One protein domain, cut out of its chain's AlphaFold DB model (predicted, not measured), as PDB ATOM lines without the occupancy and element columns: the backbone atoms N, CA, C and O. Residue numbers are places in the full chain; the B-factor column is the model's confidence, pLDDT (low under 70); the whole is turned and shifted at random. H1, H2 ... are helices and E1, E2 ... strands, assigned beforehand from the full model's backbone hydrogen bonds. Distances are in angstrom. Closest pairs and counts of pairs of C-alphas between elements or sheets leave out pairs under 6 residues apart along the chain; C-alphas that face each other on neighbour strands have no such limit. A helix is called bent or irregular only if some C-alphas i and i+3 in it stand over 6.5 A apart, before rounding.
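Overview. This is residues 36 to 91 and 100 to 147 of the 681 residues of an uncharacterized protein of Rhizoclosmatium globosum (UniProt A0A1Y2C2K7). A long kinked helix, H3, covers one face of a three-strand sheet, E1 E2 E3, and the hairpin E4 and E5 packs on residues 113 to 121 of H3. H2 packs across H3's other end, H1 sits at the sheet's level, and the loop of residues 60 to 65 sticks out. The 104 printed residues include H1 E1 E2 E3 H2 H3 E4 E5, in that order; the class is mixed and both sheets are antiparallel. The whole is compact, radius of gyration of the C-alphas 14.8 A, spanning 44 by 32 by 28 A.

Along the chain. Find C-alpha 36 at (142.123, 211.138, 105.421), where H1, residues 36 to 45, begins. The meander, each strand the antiparallel neighbour of the one before, is E1, 46 to 49, E2, 52 to 58, and E3, 67 to 72. H2 is 74 to 83. H3, 101 to 122, runs 30.2 A from (138.694, 189.282, 132.239). E4, 127 to 134, and E5, 139 to 146, span 22.4 A and 22.3 A; E5 ends at (158.174, 205.812, 125.320).

Arrangement. Look for N 47 and O 54 at 2.9 A between E1 and E2, N 55 and O 70 at 2.9 A between E2 and E3, and N 130 and O 143 at 2.9 A between E4 and E5. H3, height over the sheet 10.2 A, runs along the strands, at 13 degrees to E2 on the local plane. It lies over E2 and, only just, E1, with 3 C-alphas. It kinks by 36 degrees near residue 108 and is only just irregular, C-alphas 107 and 110 being 6.6 A apart. With residues 102 to 106 alone it touches H2, about perpendicular at 74 degrees; the closest C-alphas are Pro 74 and Phe 106, 6.2 A. The closest C-alphas of H3 and E4 are Cys 120 and Phe 127, 4.6 A. H2 has every O i to N i+4 pair within hydrogen-bond range; H1 has 5 of 6, H3 16 of 18.

Size, cuts and confidence. The C-alphas of Asp 63 and Asp 91, the two farthest apart, are 46.0 A apart. Residues 92 to 99 are cut out; C-alphas 91 and 100 stand 12.2 A apart. No link printed whole is long. Look for pLDDT under 70 at residues 36 to 50, 60 to 61, 63, 91 and 135 to 137.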
ATOM      1  N   GLU A  36     142.829 212.243 106.096       40.84
ATOM      2  CA  GLU A  36     142.123 211.138 105.421       40.84
ATOM      3  C   GLU A  36     143.063 209.991 104.993       40.84
ATOM      4  O   GLU A  36     142.695 208.811 105.044       40.84
ATOM      5  N   THR A  37     144.308 210.316 104.623       52.69
ATOM      6  CA  THR A  37     145.336 209.318 104.280       52.69
ATOM      7  C   THR A  37     145.939 208.616 105.499       52.69
ATOM      8  O   THR A  37     146.415 207.490 105.369       52.69
ATOM      9  N   GLU A  38     145.878 209.214 106.691       49.28
ATOM     10  CA  GLU A  38     146.349 208.567 107.924       49.28
ATOM     11  C   GLU A  38     145.323 207.563 108.463       49.28
ATOM     12  O   GLU A  38     145.675 206.434 108.816       49.28
ATOM     13  N   GLU A  39     144.034 207.929 108.486       49.53
ATOM     14  CA  GLU A  39     142.984 207.026 108.971       49.53
ATOM     15  C   GLU A  39     142.879 205.746 108.139       49.53
ATOM     16  O   GLU A  39     142.668 204.666 108.694       49.53
ATOM     17  N   THR A  40     143.003 205.857 106.816       52.59
ATOM     18  CA  THR A  40     142.944 204.703 105.909       52.59
ATOM     19  C   THR A  40     144.108 203.743 106.152       52.59
ATOM     20  O   THR A  40     143.873 202.542 106.274       52.59
ATOM     21  N   TRP A  41     145.328 204.251 106.354       50.12
ATOM     22  CA  TRP A  41     146.488 203.431 106.723       50.12
ATOM     23  C   TRP A  41     146.325 202.736 108.085       50.12
ATOM     24  O   TRP A  41     146.575 201.538 108.195       50.12
ATOM     25  N   ILE A  42     145.853 203.436 109.124       52.31
ATOM     26  CA  ILE A  42     145.679 202.838 110.465       52.31
ATOM     27  C   ILE A  42     144.579 201.761 110.467       52.31
ATOM     28  O   ILE A  42     144.728 200.733 111.136       52.31
ATOM     29  N   LYS A  43     143.496 201.955 109.697       51.91
ATOM     30  CA  LYS A  43     142.435 200.947 109.503       51.91
ATOM     31  C   LYS A  43     142.963 199.694 108.793       51.91
ATOM     32  O   LYS A  43     142.583 198.588 109.170       51.91
ATOM     33  N   ASP A  44     143.880 199.863 107.842       55.25
ATOM     34  CA  ASP A  44     144.570 198.767 107.152       55.25
ATOM     35  C   ASP A  44     145.579 198.017 108.046       55.25
ATOM     36  O   ASP A  44     145.805 196.822 107.836       55.25
ATOM     37  N   ILE A  45     146.177 198.691 109.042       59.25
ATOM     38  CA  ILE A  45     147.181 198.082 109.929       59.25
ATOM     39  C   ILE A  45     146.558 197.179 110.998       59.25
ATOM     40  O   ILE A  45     147.175 196.171 111.330       59.25
ATOM     41  N   ILE A  46     145.377 197.479 111.559       60.03
ATOM     42  CA  ILE A  46     144.773 196.635 112.617       60.03
ATOM     43  C   ILE A  46     143.304 196.319 112.327       60.03
ATOM     44  O   ILE A  46     142.389 197.062 112.696       60.03
ATOM     45  N   ALA A  47     143.090 195.140 111.743       63.16
ATOM     46  CA  ALA A  47     141.776 194.554 111.530       63.16
ATOM     47  C   ALA A  47     141.365 193.708 112.748       63.16
ATOM     48  O   ALA A  47     141.945 192.658 113.036       63.16
ATOM     49  N   GLU A  48     140.325 194.146 113.452       58.31
ATOM     50  CA  GLU A  48     139.647 193.341 114.468       58.31
ATOM     51  C   GLU A  48     138.557 192.497 113.803       58.31
ATOM     52  O   GLU A  48     137.651 193.015 113.153       58.31
ATOM     53  N   LYS A  49     138.641 191.179 113.988       66.44
ATOM     54  CA  LYS A  49     137.523 190.249 113.802       66.44
ATOM     55  C   LYS A  49     137.137 189.743 115.187       66.44
ATOM     56  O   LYS A  49     138.005 189.615 116.046       66.44
ATOM     57  N   THR A  50     135.869 189.402 115.395       60.53
ATOM     58  CA  THR A  50     135.308 189.044 116.716       60.53
ATOM     59  C   THR A  50     135.983 187.858 117.424       60.53
ATOM     60  O   THR A  50     135.737 187.642 118.603       60.53
ATOM     61  N   SER A  51     136.855 187.105 116.744       73.75
ATOM     62  CA  SER A  51     137.668 186.024 117.318       73.75
ATOM     63  C   SER A  51     139.190 186.187 117.148       73.75
ATOM     64  O   SER A  51     139.943 185.371 117.686       73.75
ATOM     65  N   THR A  52     139.676 187.205 116.417       84.25
ATOM     66  CA  THR A  52     141.115 187.412 116.142       84.25
ATOM     67  C   THR A  52     141.486 188.884 115.945       84.25
ATOM     68  O   THR A  52     140.909 189.558 115.087       84.25
ATOM     69  N   THR A  53     142.547 189.346 116.607       83.12
ATOM     70  CA  THR A  53     143.221 190.607 116.258       83.12
ATOM     71  C   THR A  53     144.252 190.326 115.165       83.12
ATOM     72  O   THR A  53     145.193 189.563 115.390       83.12
ATOM     73  N   GLN A  54     144.098 190.931 113.987       86.81
ATOM     74  CA  GLN A  54     145.052 190.821 112.882       86.81
ATOM     75  C   GLN A  54     145.796 192.154 112.711       86.81
ATOM     76  O   GLN A  54     145.187 193.163 112.358       86.81
ATOM     77  N   ILE A  55     147.114 192.149 112.928       85.19
ATOM     78  CA  ILE A  55     147.999 193.287 112.644       85.19
ATOM     79  C   ILE A  55     148.654 193.038 111.283       85.19
ATOM     80  O   ILE A  55     149.213 191.964 111.073       85.19
ATOM     81  N   THR A  56     148.604 194.004 110.370       85.56
ATOM     82  CA  THR A  56     149.126 193.892 109.001       85.56
ATOM     83  C   THR A  56     150.024 195.085 108.684       85.56
ATOM     84  O   THR A  56     149.547 196.174 108.386       85.56
ATOM     85  N   LEU A  57     151.340 194.897 108.728       84.75
ATOM     86  CA  LEU A  57     152.305 195.923 108.340       84.75
ATOM     87  C   LEU A  57     152.584 195.815 106.838       84.75
ATOM     88  O   LEU A  57     152.901 194.740 106.330       84.75
ATOM     89  N   LYS A  58     152.467 196.938 106.127       83.44
ATOM     90  CA  LYS A  58     152.727 197.056 104.686       83.44
ATOM     91  C   LYS A  58     153.688 198.224 104.460       83.44
ATOM     92  O   LYS A  58     153.555 199.234 105.143       83.44
ATOM     93  N   ALA A  59     154.603 198.136 103.495       80.69
ATOM     94  CA  ALA A  59     155.452 199.275 103.105       80.69
ATOM     95  C   ALA A  59     155.495 199.497 101.575       80.69
ATOM     96  O   ALA A  59     156.581 199.611 101.008       80.69
ATOM     97  N   PRO A  60     154.336 199.620 100.891       69.19
ATOM     98  CA  PRO A  60     154.232 199.585  99.425       69.19
ATOM     99  C   PRO A  60     154.973 200.712  98.685       69.19
ATOM    100  O   PRO A  60     155.163 200.616  97.478       69.19
ATOM    101  N   LEU A  61     155.381 201.776  99.386       66.62
ATOM    102  CA  LEU A  61     156.205 202.865  98.839       66.62
ATOM    103  C   LEU A  61     157.714 202.549  98.838       66.62
ATOM    104  O   LEU A  61     158.475 203.245  98.173       66.62
ATOM    105  N   GLN A  62     158.148 201.547  99.606       73.62
ATOM    106  CA  GLN A  62     159.541 201.092  99.695       73.62
ATOM    107  C   GLN A  62     159.725 199.756  98.971       73.62
ATOM    108  O   GLN A  62     160.671 199.595  98.205       73.62
ATOM    109  N   ASP A  63     158.798 198.821  99.189       69.94
ATOM    110  CA  ASP A  63     158.737 197.528  98.516       69.94
ATOM    111  C   ASP A  63     157.280 197.028  98.484       69.94
ATOM    112  O   ASP A  63     156.599 196.956  99.511       69.94
ATOM    113  N   ALA A  64     156.800 196.666  97.293       73.50
ATOM    114  CA  ALA A  64     155.460 196.123  97.082       73.50
ATOM    115  C   ALA A  64     155.266 194.731  97.715       73.50
ATOM    116  O   ALA A  64     154.128 194.333  97.968       73.50
ATOM    117  N   PHE A  65     156.356 194.005  97.988       72.12
ATOM    118  CA  PHE A  65     156.348 192.703  98.653       72.12
ATOM    119  C   PHE A  65     156.519 192.795 100.177       72.12
ATOM    120  O   PHE A  65     156.323 191.790 100.863       72.12
ATOM    121  N   PHE A  66     156.803 193.980 100.735       78.75
ATOM    122  CA  PHE A  66     156.903 194.165 102.184       78.75
ATOM    123  C   PHE A  66     155.514 194.094 102.828       78.75
ATOM    124  O   PHE A  66     154.796 195.093 102.944       78.75
ATOM    125  N   HIS A  67     155.140 192.883 103.232       83.69
ATOM    126  CA  HIS A  67     153.844 192.544 103.797       83.69
ATOM    127  C   HIS A  67     154.006 191.541 104.945       83.69
ATOM    128  O   HIS A  67     154.284 190.364 104.727       83.69
ATOM    129  N   TRP A  68     153.779 192.002 106.173       87.31
ATOM    130  CA  TRP A  68     153.908 191.202 107.389       87.31
ATOM    131  C   TRP A  68     152.578 191.155 108.134       87.31
ATOM    132  O   TRP A  68     152.035 192.197 108.497       87.31
ATOM    133  N   THR A  69     152.059 189.955 108.398       87.56
ATOM    134  CA  THR A  69     150.813 189.764 109.156       87.56
ATOM    135  C   THR A  69     151.079 189.021 110.463       87.56
ATOM    136  O   THR A  69     151.513 187.872 110.447       87.56
ATOM    137  N   PHE A  70     150.750 189.644 111.596       87.00
ATOM    138  CA  PHE A  70     150.681 188.991 112.903       87.00
ATOM    139  C   PHE A  70     149.224 188.683 113.260       87.00
ATOM    140  O   PHE A  70     148.365 189.568 113.242       87.00
ATOM    141  N   LEU A  71     148.947 187.427 113.617       88.19
ATOM    142  CA  LEU A  71     147.613 186.954 113.978       88.19
ATOM    143  C   LEU A  71     147.555 186.587 115.466       88.19
ATOM    144  O   LEU A  71     148.138 185.593 115.907       88.19
ATOM    145  N   CYS A  72     146.822 187.381 116.246       89.44
ATOM    146  CA  CYS A  72     146.590 187.116 117.658       89.44
ATOM    147  C   CYS A  72     145.240 186.416 117.865       89.44
ATOM    148  O   CYS A  72     144.187 186.942 117.503       89.44
ATOM    149  N   HIS A  73     145.283 185.244 118.497       91.69
ATOM    150  CA  HIS A  73     144.124 184.538 119.048       91.69
ATOM    151  C   HIS A  73     144.084 184.726 120.578       91.69
ATOM    152  O   HIS A  73     145.159 184.877 121.169       91.69
ATOM    153  N   PRO A  74     142.922 184.597 121.250       87.88
ATOM    154  CA  PRO A  74     142.824 184.691 122.714       87.88
ATOM    155  C   PRO A  74     143.815 183.781 123.467       87.88
ATOM    156  O   PRO A  74     144.422 184.181 124.459       87.88
ATOM    157  N   PHE A  75     144.055 182.570 122.950       87.31
ATOM    158  CA  PHE A  75     145.025 181.613 123.500       87.31
ATOM    159  C   PHE A  75     146.486 182.100 123.397       87.31
ATOM    160  O   PHE A  75     147.259 182.015 124.358       87.31
ATOM    161  N   ASN A  76     146.858 182.672 122.245       86.31
ATOM    162  CA  ASN A  76     148.185 183.256 122.030       86.31
ATOM    163  C   ASN A  76     148.368 184.494 122.919       86.31
ATOM    164  O   ASN A  76     149.417 184.656 123.538       86.31
ATOM    165  N   PHE A  77     147.325 185.319 123.042       91.50
ATOM    166  CA  PHE A  77     147.306 186.491 123.912       91.50
ATOM    167  C   PHE A  77     147.494 186.116 125.390       91.50
ATOM    168  O   PHE A  77     148.373 186.674 126.039       91.50
ATOM    169  N   ARG A  78     146.781 185.103 125.907       89.12
ATOM    170  CA  ARG A  78     146.976 184.574 127.275       89.12
ATOM    171  C   ARG A  78     148.409 184.100 127.525       89.12
ATOM    172  O   ARG A  78     148.968 184.349 128.594       89.12
ATOM    173  N   THR A  79     149.028 183.465 126.530       86.44
ATOM    174  CA  THR A  79     150.434 183.036 126.596       86.44
ATOM    175  C   THR A  79     151.392 184.234 126.606       86.44
ATOM    176  O   THR A  79     152.305 184.287 127.426       86.44
ATOM    177  N   MET A  80     151.160 185.230 125.747       87.00
ATOM    178  CA  MET A  80     151.961 186.456 125.665       87.00
ATOM    179  C   MET A  80     151.868 187.295 126.948       87.00
ATOM    180  O   MET A  80     152.899 187.680 127.490       87.00
ATOM    181  N   VAL A  81     150.658 187.513 127.473       89.25
ATOM    182  CA  VAL A  81     150.395 188.203 128.750       89.25
ATOM    183  C   VAL A  81     151.181 187.558 129.891       89.25
ATOM    184  O   VAL A  81     151.875 188.260 130.627       89.25
ATOM    185  N   LYS A  82     151.130 186.221 130.000       87.56
ATOM    186  CA  LYS A  82     151.877 185.466 131.016       87.56
ATOM    187  C   LYS A  82     153.390 185.632 130.850       87.56
ATOM    188  O   LYS A  82     154.069 185.937 131.824       87.56
ATOM    189  N   ASN A  83     153.909 185.462 129.633       83.44
ATOM    190  CA  ASN A  83     155.345 185.557 129.352       83.44
ATOM    191  C   ASN A  83     155.904 186.973 129.582       83.44
ATOM    192  O   ASN A  83     157.056 187.115 129.976       83.44
ATOM    193  N   MET A  84     155.091 188.008 129.359       82.25
ATOM    194  CA  MET A  84     155.466 189.414 129.546       82.25
ATOM    195  C   MET A  84     155.203 189.947 130.964       82.25
ATOM    196  O   MET A  84     155.407 191.136 131.218       82.25
ATOM    197  N   GLY A  85     154.691 189.120 131.883       86.50
ATOM    198  CA  GLY A  85     154.315 189.553 133.232       86.50
ATOM    199  C   GLY A  85     153.238 190.648 133.254       86.50
ATOM    200  O   GLY A  85     153.194 191.455 134.186       86.50
ATOM    201  N   TRP A  86     152.387 190.729 132.223       87.06
ATOM    202  CA  TRP A  86     151.344 191.750 132.145       87.06
ATOM    203  C   TRP A  86     150.263 191.469 133.190       87.06
ATOM    204  O   TRP A  86     149.477 190.532 133.063       87.06
ATOM    205  N   LYS A  87     150.200 192.321 134.216       89.31
ATOM    206  CA  LYS A  87     149.092 192.335 135.174       89.31
ATOM    207  C   LYS A  87     147.828 192.838 134.470       89.31
ATOM    208  O   LYS A  87     147.655 194.045 134.312       89.31
ATOM    209  N   ILE A  88     146.971 191.913 134.034       86.94
ATOM    210  CA  ILE A  88     145.568 192.221 133.734       86.94
ATOM    211  C   ILE A  88     144.915 192.667 135.054       86.94
ATOM    212  O   ILE A  88     145.130 191.991 136.063       86.94
ATOM    213  N   PRO A  89     144.157 193.777 135.087       82.38
ATOM    214  CA  PRO A  89     143.380 194.147 136.265       82.38
ATOM    215  C   PRO A  89     142.359 193.051 136.593       82.38
ATOM    216  O   PRO A  89     141.465 192.777 135.798       82.38
ATOM    217  N   SER A  90     142.500 192.425 137.759       77.75
ATOM    218  CA  SER A  90     141.530 191.469 138.315       77.75
ATOM    219  C   SER A  90     140.312 192.150 138.938       77.75
ATOM    220  O   SER A  90     139.293 191.506 139.172       77.75
ATOM    221  N   ASP A  91     140.436 193.443 139.236       65.56
ATOM    222  CA  ASP A  91     139.617 194.100 140.258       65.56
ATOM    223  C   ASP A  91     138.432 194.881 139.667       65.56
ATOM    224  O   ASP A  91     137.568 195.353 140.405       65.56
ATOM    225  N   ASP A 100     135.013 186.407 131.042       86.38
ATOM    226  CA  ASP A 100     136.385 186.218 131.544       86.38
ATOM    227  C   ASP A 100     137.210 187.516 131.341       86.38
ATOM    228  O   ASP A 100     137.297 188.000 130.202       86.38
ATOM    229  N   PRO A 101     137.851 188.090 132.383       87.62
ATOM    230  CA  PRO A 101     138.694 189.282 132.239       87.62
ATOM    231  C   PRO A 101     139.842 189.091 131.233       87.62
ATOM    232  O   PRO A 101     140.299 190.060 130.626       87.62
ATOM    233  N   MET A 102     140.275 187.849 130.983       88.56
ATOM    234  CA  MET A 102     141.216 187.491 129.917       88.56
ATOM    235  C   MET A 102     140.662 187.802 128.514       88.56
ATOM    236  O   MET A 102     141.409 188.264 127.649       88.56
ATOM    237  N   THR A 103     139.363 187.574 128.295       86.69
ATOM    238  CA  THR A 103     138.654 187.850 127.034       86.69
ATOM    239  C   THR A 103     138.467 189.349 126.843       86.69
ATOM    240  O   THR A 103     138.866 189.878 125.808       86.69
ATOM    241  N   ARG A 104     138.000 190.069 127.871       85.88
ATOM    242  CA  ARG A 104     137.892 191.538 127.829       85.88
ATOM    243  C   ARG A 104     139.252 192.213 127.586       85.88
ATOM    244  O   ARG A 104     139.354 193.163 126.811       85.88
ATOM    245  N   ALA A 105     140.323 191.704 128.198       89.44
ATOM    246  CA  ALA A 105     141.680 192.191 127.950       89.44
ATOM    247  C   ALA A 105     142.159 191.929 126.506       89.44
ATOM    248  O   ALA A 105     142.937 192.721 125.973       89.44
ATOM    249  N   PHE A 106     141.689 190.853 125.864       90.00
ATOM    250  CA  PHE A 106     141.958 190.560 124.452       90.00
ATOM    251  C   PHE A 106     141.152 191.461 123.506       90.00
ATOM    252  O   PHE A 106     141.711 191.993 122.550       90.00
ATOM    253  N   GLU A 107     139.876 191.713 123.792       85.75
ATOM    254  CA  GLU A 107     139.046 192.675 123.048       85.75
ATOM    255  C   GLU A 107     139.659 194.085 123.095       85.75
ATOM    256  O   GLU A 107     139.776 194.764 122.073       85.75
ATOM    257  N   GLY A 108     140.160 194.497 124.265       88.12
ATOM    258  CA  GLY A 108     140.893 195.751 124.433       88.12
ATOM    259  C   GLY A 108     142.272 195.798 123.755       88.12
ATOM    260  O   GLY A 108     142.779 196.892 123.502       88.12
ATOM    261  N   PHE A 109     142.896 194.659 123.434       89.56
ATOM    262  CA  PHE A 109     144.277 194.605 122.931       89.56
ATOM    263  C   PHE A 109     144.446 195.277 121.562       89.56
ATOM    264  O   PHE A 109     145.377 196.065 121.378       89.56
ATOM    265  N   GLY A 110     143.527 195.023 120.623       86.38
ATOM    266  CA  GLY A 110     143.540 195.663 119.302       86.38
ATOM    267  C   GLY A 110     143.430 197.188 119.400       86.38
ATOM    268  O   GLY A 110     144.236 197.911 118.809       86.38
ATOM    269  N   LYS A 111     142.531 197.677 120.263       86.56
ATOM    270  CA  LYS A 111     142.379 199.104 120.571       86.56
ATOM    271  C   LYS A 111     143.643 199.706 121.197       86.56
ATOM    272  O   LYS A 111     144.114 200.731 120.716       86.56
ATOM    273  N   VAL A 112     144.235 199.060 122.205       88.19
ATOM    274  CA  VAL A 112     145.476 199.534 122.852       88.19
ATOM    275  C   VAL A 112     146.625 199.657 121.845       88.19
ATOM    276  O   VAL A 112     147.371 200.636 121.890       88.19
ATOM    277  N   LEU A 113     146.750 198.719 120.902       89.19
ATOM    278  CA  LEU A 113     147.733 198.812 119.820       89.19
ATOM    279  C   LEU A 113     147.428 199.959 118.846       89.19
ATOM    280  O   LEU A 113     148.330 200.739 118.547       89.19
ATOM    281  N   LYS A 114     146.173 200.111 118.393       87.56
ATOM    282  CA  LYS A 114     145.745 201.236 117.534       87.56
ATOM    283  C   LYS A 114     146.062 202.581 118.185       87.56
ATOM    284  O   LYS A 114     146.613 203.471 117.539       87.56
ATOM    285  N   ASP A 115     145.761 202.709 119.473       89.25
ATOM    286  CA  ASP A 115     145.992 203.925 120.243       89.25
ATOM    287  C   ASP A 115     147.496 204.190 120.450       89.25
ATOM    288  O   ASP A 115     147.918 205.344 120.386       89.25
ATOM    289  N   ARG A 116     148.335 203.152 120.600       90.81
ATOM    290  CA  ARG A 116     149.800 203.303 120.714       90.81
ATOM    291  C   ARG A 116     150.484 203.628 119.381       90.81
ATOM    292  O   ARG A 116     151.413 204.436 119.371       90.81
ATOM    293  N   VAL A 117     150.000 203.080 118.262       91.19
ATOM    294  CA  VAL A 117     150.409 203.492 116.905       91.19
ATOM    295  C   VAL A 117     150.035 204.957 116.669       91.19
ATOM    296  O   VAL A 117     150.894 205.744 116.276       91.19
ATOM    297  N   ARG A 118     148.798 205.364 116.997       91.31
ATOM    298  CA  ARG A 118     148.361 206.765 116.872       91.31
ATOM    299  C   ARG A 118     149.201 207.710 117.740       91.31
ATOM    300  O   ARG A 118     149.595 208.765 117.261       91.31
ATOM    301  N   GLN A 119     149.556 207.310 118.965       92.31
ATOM    302  CA  GLN A 119     150.468 208.069 119.835       92.31
ATOM    303  C   GLN A 119     151.860 208.273 119.211       92.31
ATOM    304  O   GLN A 119     152.400 209.370 119.318       92.31
ATOM    305  N   CYS A 120     152.417 207.273 118.514       93.25
ATOM    306  CA  CYS A 120     153.706 207.405 117.813       93.25
ATOM    307  C   CYS A 120     153.662 208.341 116.594       93.25
ATOM    308  O   CYS A 120     154.695 208.878 116.206       93.25
ATOM    309  N   LEU A 121     152.487 208.526 115.987       90.06
ATOM    310  CA  LEU A 121     152.283 209.466 114.881       90.06
ATOM    311  C   LEU A 121     152.020 210.892 115.396       90.06
ATOM    312  O   LEU A 121     152.568 211.849 114.860       90.06
ATOM    313  N   GLN A 122     151.230 211.030 116.467       94.00
ATOM    314  CA  GLN A 122     150.837 212.323 117.043       94.00
ATOM    315  C   GLN A 122     151.936 212.992 117.885       94.00
ATOM    316  O   GLN A 122     152.069 214.212 117.846       94.00
ATOM    317  N   ASP A 123     152.723 212.222 118.643       91.94
ATOM    318  CA  ASP A 123     153.844 212.733 119.444       91.94
ATOM    319  C   ASP A 123     155.103 211.867 119.233       91.94
ATOM    320  O   ASP A 123     155.480 211.072 120.101       91.94
ATOM    321  N   PRO A 124     155.796 212.023 118.087       90.25
ATOM    322  CA  PRO A 124     157.028 211.294 117.789       90.25
ATOM    323  C   PRO A 124     158.233 211.742 118.639       90.25
ATOM    324  O   PRO A 124     159.305 211.143 118.533       90.25
ATOM    325  N   GLN A 125     158.102 212.789 119.472       87.38
ATOM    326  CA  GLN A 125     159.135 213.151 120.452       87.38
ATOM    327  C   GLN A 125     159.027 212.315 121.727       87.38
ATOM    328  O   GLN A 125     160.055 212.014 122.332       87.38
ATOM    329  N   ARG A 126     157.808 211.941 122.135       89.06
ATOM    330  CA  ARG A 126     157.545 211.084 123.297       89.06
ATOM    331  C   ARG A 126     157.388 209.609 122.940       89.06
ATOM    332  O   ARG A 126     157.704 208.757 123.763       89.06
ATOM    333  N   PHE A 127     156.903 209.278 121.749       91.94
ATOM    334  CA  PHE A 127     156.577 207.908 121.362       91.94
ATOM    335  C   PHE A 127     157.239 207.541 120.039       91.94
ATOM    336  O   PHE A 127     156.846 208.003 118.973       91.94
ATOM    337  N   LYS A 128     158.245 206.668 120.100       90.38
ATOM    338  CA  LYS A 128     158.960 206.180 118.923       90.38
ATOM    339  C   LYS A 128     158.592 204.729 118.645       90.38
ATOM    340  O   LYS A 128     158.817 203.854 119.478       90.38
ATOM    341  N   MET A 129     158.092 204.472 117.443       91.56
ATOM    342  CA  MET A 129     157.948 203.124 116.899       91.56
ATOM    343  C   MET A 129     159.262 202.730 116.205       91.56
ATOM    344  O   MET A 129     159.764 203.495 115.379       91.56
ATOM    345  N   THR A 130     159.837 201.570 116.529       90.25
ATOM    346  CA  THR A 130     160.946 200.972 115.761       90.25
ATOM    347  C   THR A 130     160.544 199.623 115.186       90.25
ATOM    348  O   THR A 130     159.704 198.910 115.737       90.25
ATOM    349  N   LEU A 131     161.130 199.311 114.032       88.06
ATOM    350  CA  LEU A 131     160.873 198.102 113.271       88.06
ATOM    351  C   LEU A 131     162.208 197.397 113.056       88.06
ATOM    352  O   LEU A 131     163.103 197.942 112.410       88.06
ATOM    353  N   GLU A 132     162.356 196.216 113.639       87.69
ATOM    354  CA  GLU A 132     163.614 195.475 113.653       87.69
ATOM    355  C   GLU A 132     163.382 194.116 112.991       87.69
ATOM    356  O   GLU A 132     162.637 193.282 113.503       87.69
ATOM    357  N   VAL A 133     163.977 193.924 111.811       82.50
ATOM    358  CA  VAL A 133     163.876 192.685 111.029       82.50
ATOM    359  C   VAL A 133     165.133 191.859 111.277       82.50
ATOM    360  O   VAL A 133     166.236 192.268 110.920       82.50
ATOM    361  N   PHE A 134     164.966 190.701 111.910       77.50
ATOM    362  CA  PHE A 134     166.050 189.796 112.275       77.50
ATOM    363  C   PHE A 134     166.223 188.712 111.208       77.50
ATOM    364  O   PHE A 134     165.773 187.574 111.359       77.50
ATOM    365  N   GLU A 135     166.916 189.054 110.125       69.88
ATOM    366  CA  GLU A 135     167.486 188.054 109.217       69.88
ATOM    367  C   GLU A 135     168.469 187.149 110.003       69.88
ATOM    368  O   GLU A 135     169.208 187.650 110.855       69.88
ATOM    369  N   PRO A 136     168.516 185.818 109.783       53.53
ATOM    370  CA  PRO A 136     167.745 185.006 108.838       53.53
ATOM    371  C   PRO A 136     166.575 184.239 109.506       53.53
ATOM    372  O   PRO A 136     166.379 183.059 109.222       53.53
ATOM    373  N   HIS A 137     165.861 184.844 110.462       50.34
ATOM    374  CA  HIS A 137     164.828 184.165 111.269       50.34
ATOM    375  C   HIS A 137     163.384 184.481 110.851       50.34
ATOM    376  O   HIS A 137     162.460 184.038 111.531       50.34
ATOM    377  N   ASP A 138     163.190 185.291 109.802       71.75
ATOM    378  CA  ASP A 138     161.899 185.870 109.394       71.75
ATOM    379  C   ASP A 138     161.110 186.467 110.574       71.75
ATOM    380  O   ASP A 138     159.884 186.403 110.660       71.75
ATOM    381  N   LEU A 139     161.849 187.049 111.523       77.06
ATOM    382  CA  LEU A 139     161.320 187.637 112.746       77.06
ATOM    383  C   LEU A 139     161.322 189.158 112.614       77.06
ATOM    384  O   LEU A 139     162.373 189.798 112.654       77.06
ATOM    385  N   LEU A 140     160.130 189.733 112.504       83.62
ATOM    386  CA  LEU A 140     159.904 191.169 112.603       83.62
ATOM    387  C   LEU A 140     159.471 191.512 114.032       83.62
ATOM    388  O   LEU A 140     158.469 190.994 114.524       83.62
ATOM    389  N   ILE A 141     160.198 192.419 114.683       85.94
ATOM    390  CA  ILE A 141     159.851 192.962 115.998       85.94
ATOM    391  C   ILE A 141     159.360 194.404 115.824       85.94
ATOM    392  O   ILE A 141     160.069 195.259 115.294       85.94
ATOM    393  N   LEU A 142     158.126 194.660 116.270       89.94
ATOM    394  CA  LEU A 142     157.505 195.984 116.305       89.94
ATOM    395  C   LEU A 142     157.594 196.547 117.731       89.94
ATOM    396  O   LEU A 142     156.797 196.194 118.599       89.94
ATOM    397  N   ASN A 143     158.571 197.416 117.965       89.94
ATOM    398  CA  ASN A 143     158.868 197.986 119.275       89.94
ATOM    399  C   ASN A 143     158.199 199.362 119.450       89.94
ATOM    400  O   ASN A 143     158.305 200.235 118.590       89.94
ATOM    401  N   PHE A 144     157.555 199.580 120.603       90.38
ATOM    402  CA  PHE A 144     156.969 200.868 120.998       90.38
ATOM    403  C   PHE A 144     157.735 201.457 122.187       90.38
ATOM    404  O   PHE A 144     157.589 200.995 123.320       90.38
ATOM    405  N   ILE A 145     158.538 202.489 121.936       89.38
ATOM    406  CA  ILE A 145     159.435 203.114 122.910       89.38
ATOM    407  C   ILE A 145     158.815 204.429 123.396       89.38
ATOM    408  O   ILE A 145     158.634 205.361 122.614       89.38
ATOM    409  N   GLU A 146     158.514 204.529 124.694       90.38
ATOM    410  CA  GLU A 146     158.174 205.812 125.320       90.38
ATOM    411  C   GLU A 146     159.464 206.531 125.730       90.38
ATOM    412  O   GLU A 146     160.111 206.182 126.719       90.38
ATOM    413  N   ILE A 147     159.839 207.535 124.940       84.12
ATOM    414  CA  ILE A 147     160.895 208.499 125.237       84.12
ATOM    415  C   ILE A 147     160.379 209.399 126.363       84.12
ATOM    416  O   ILE A 147     159.828 210.482 126.147       84.12
TER     417      ILE A 147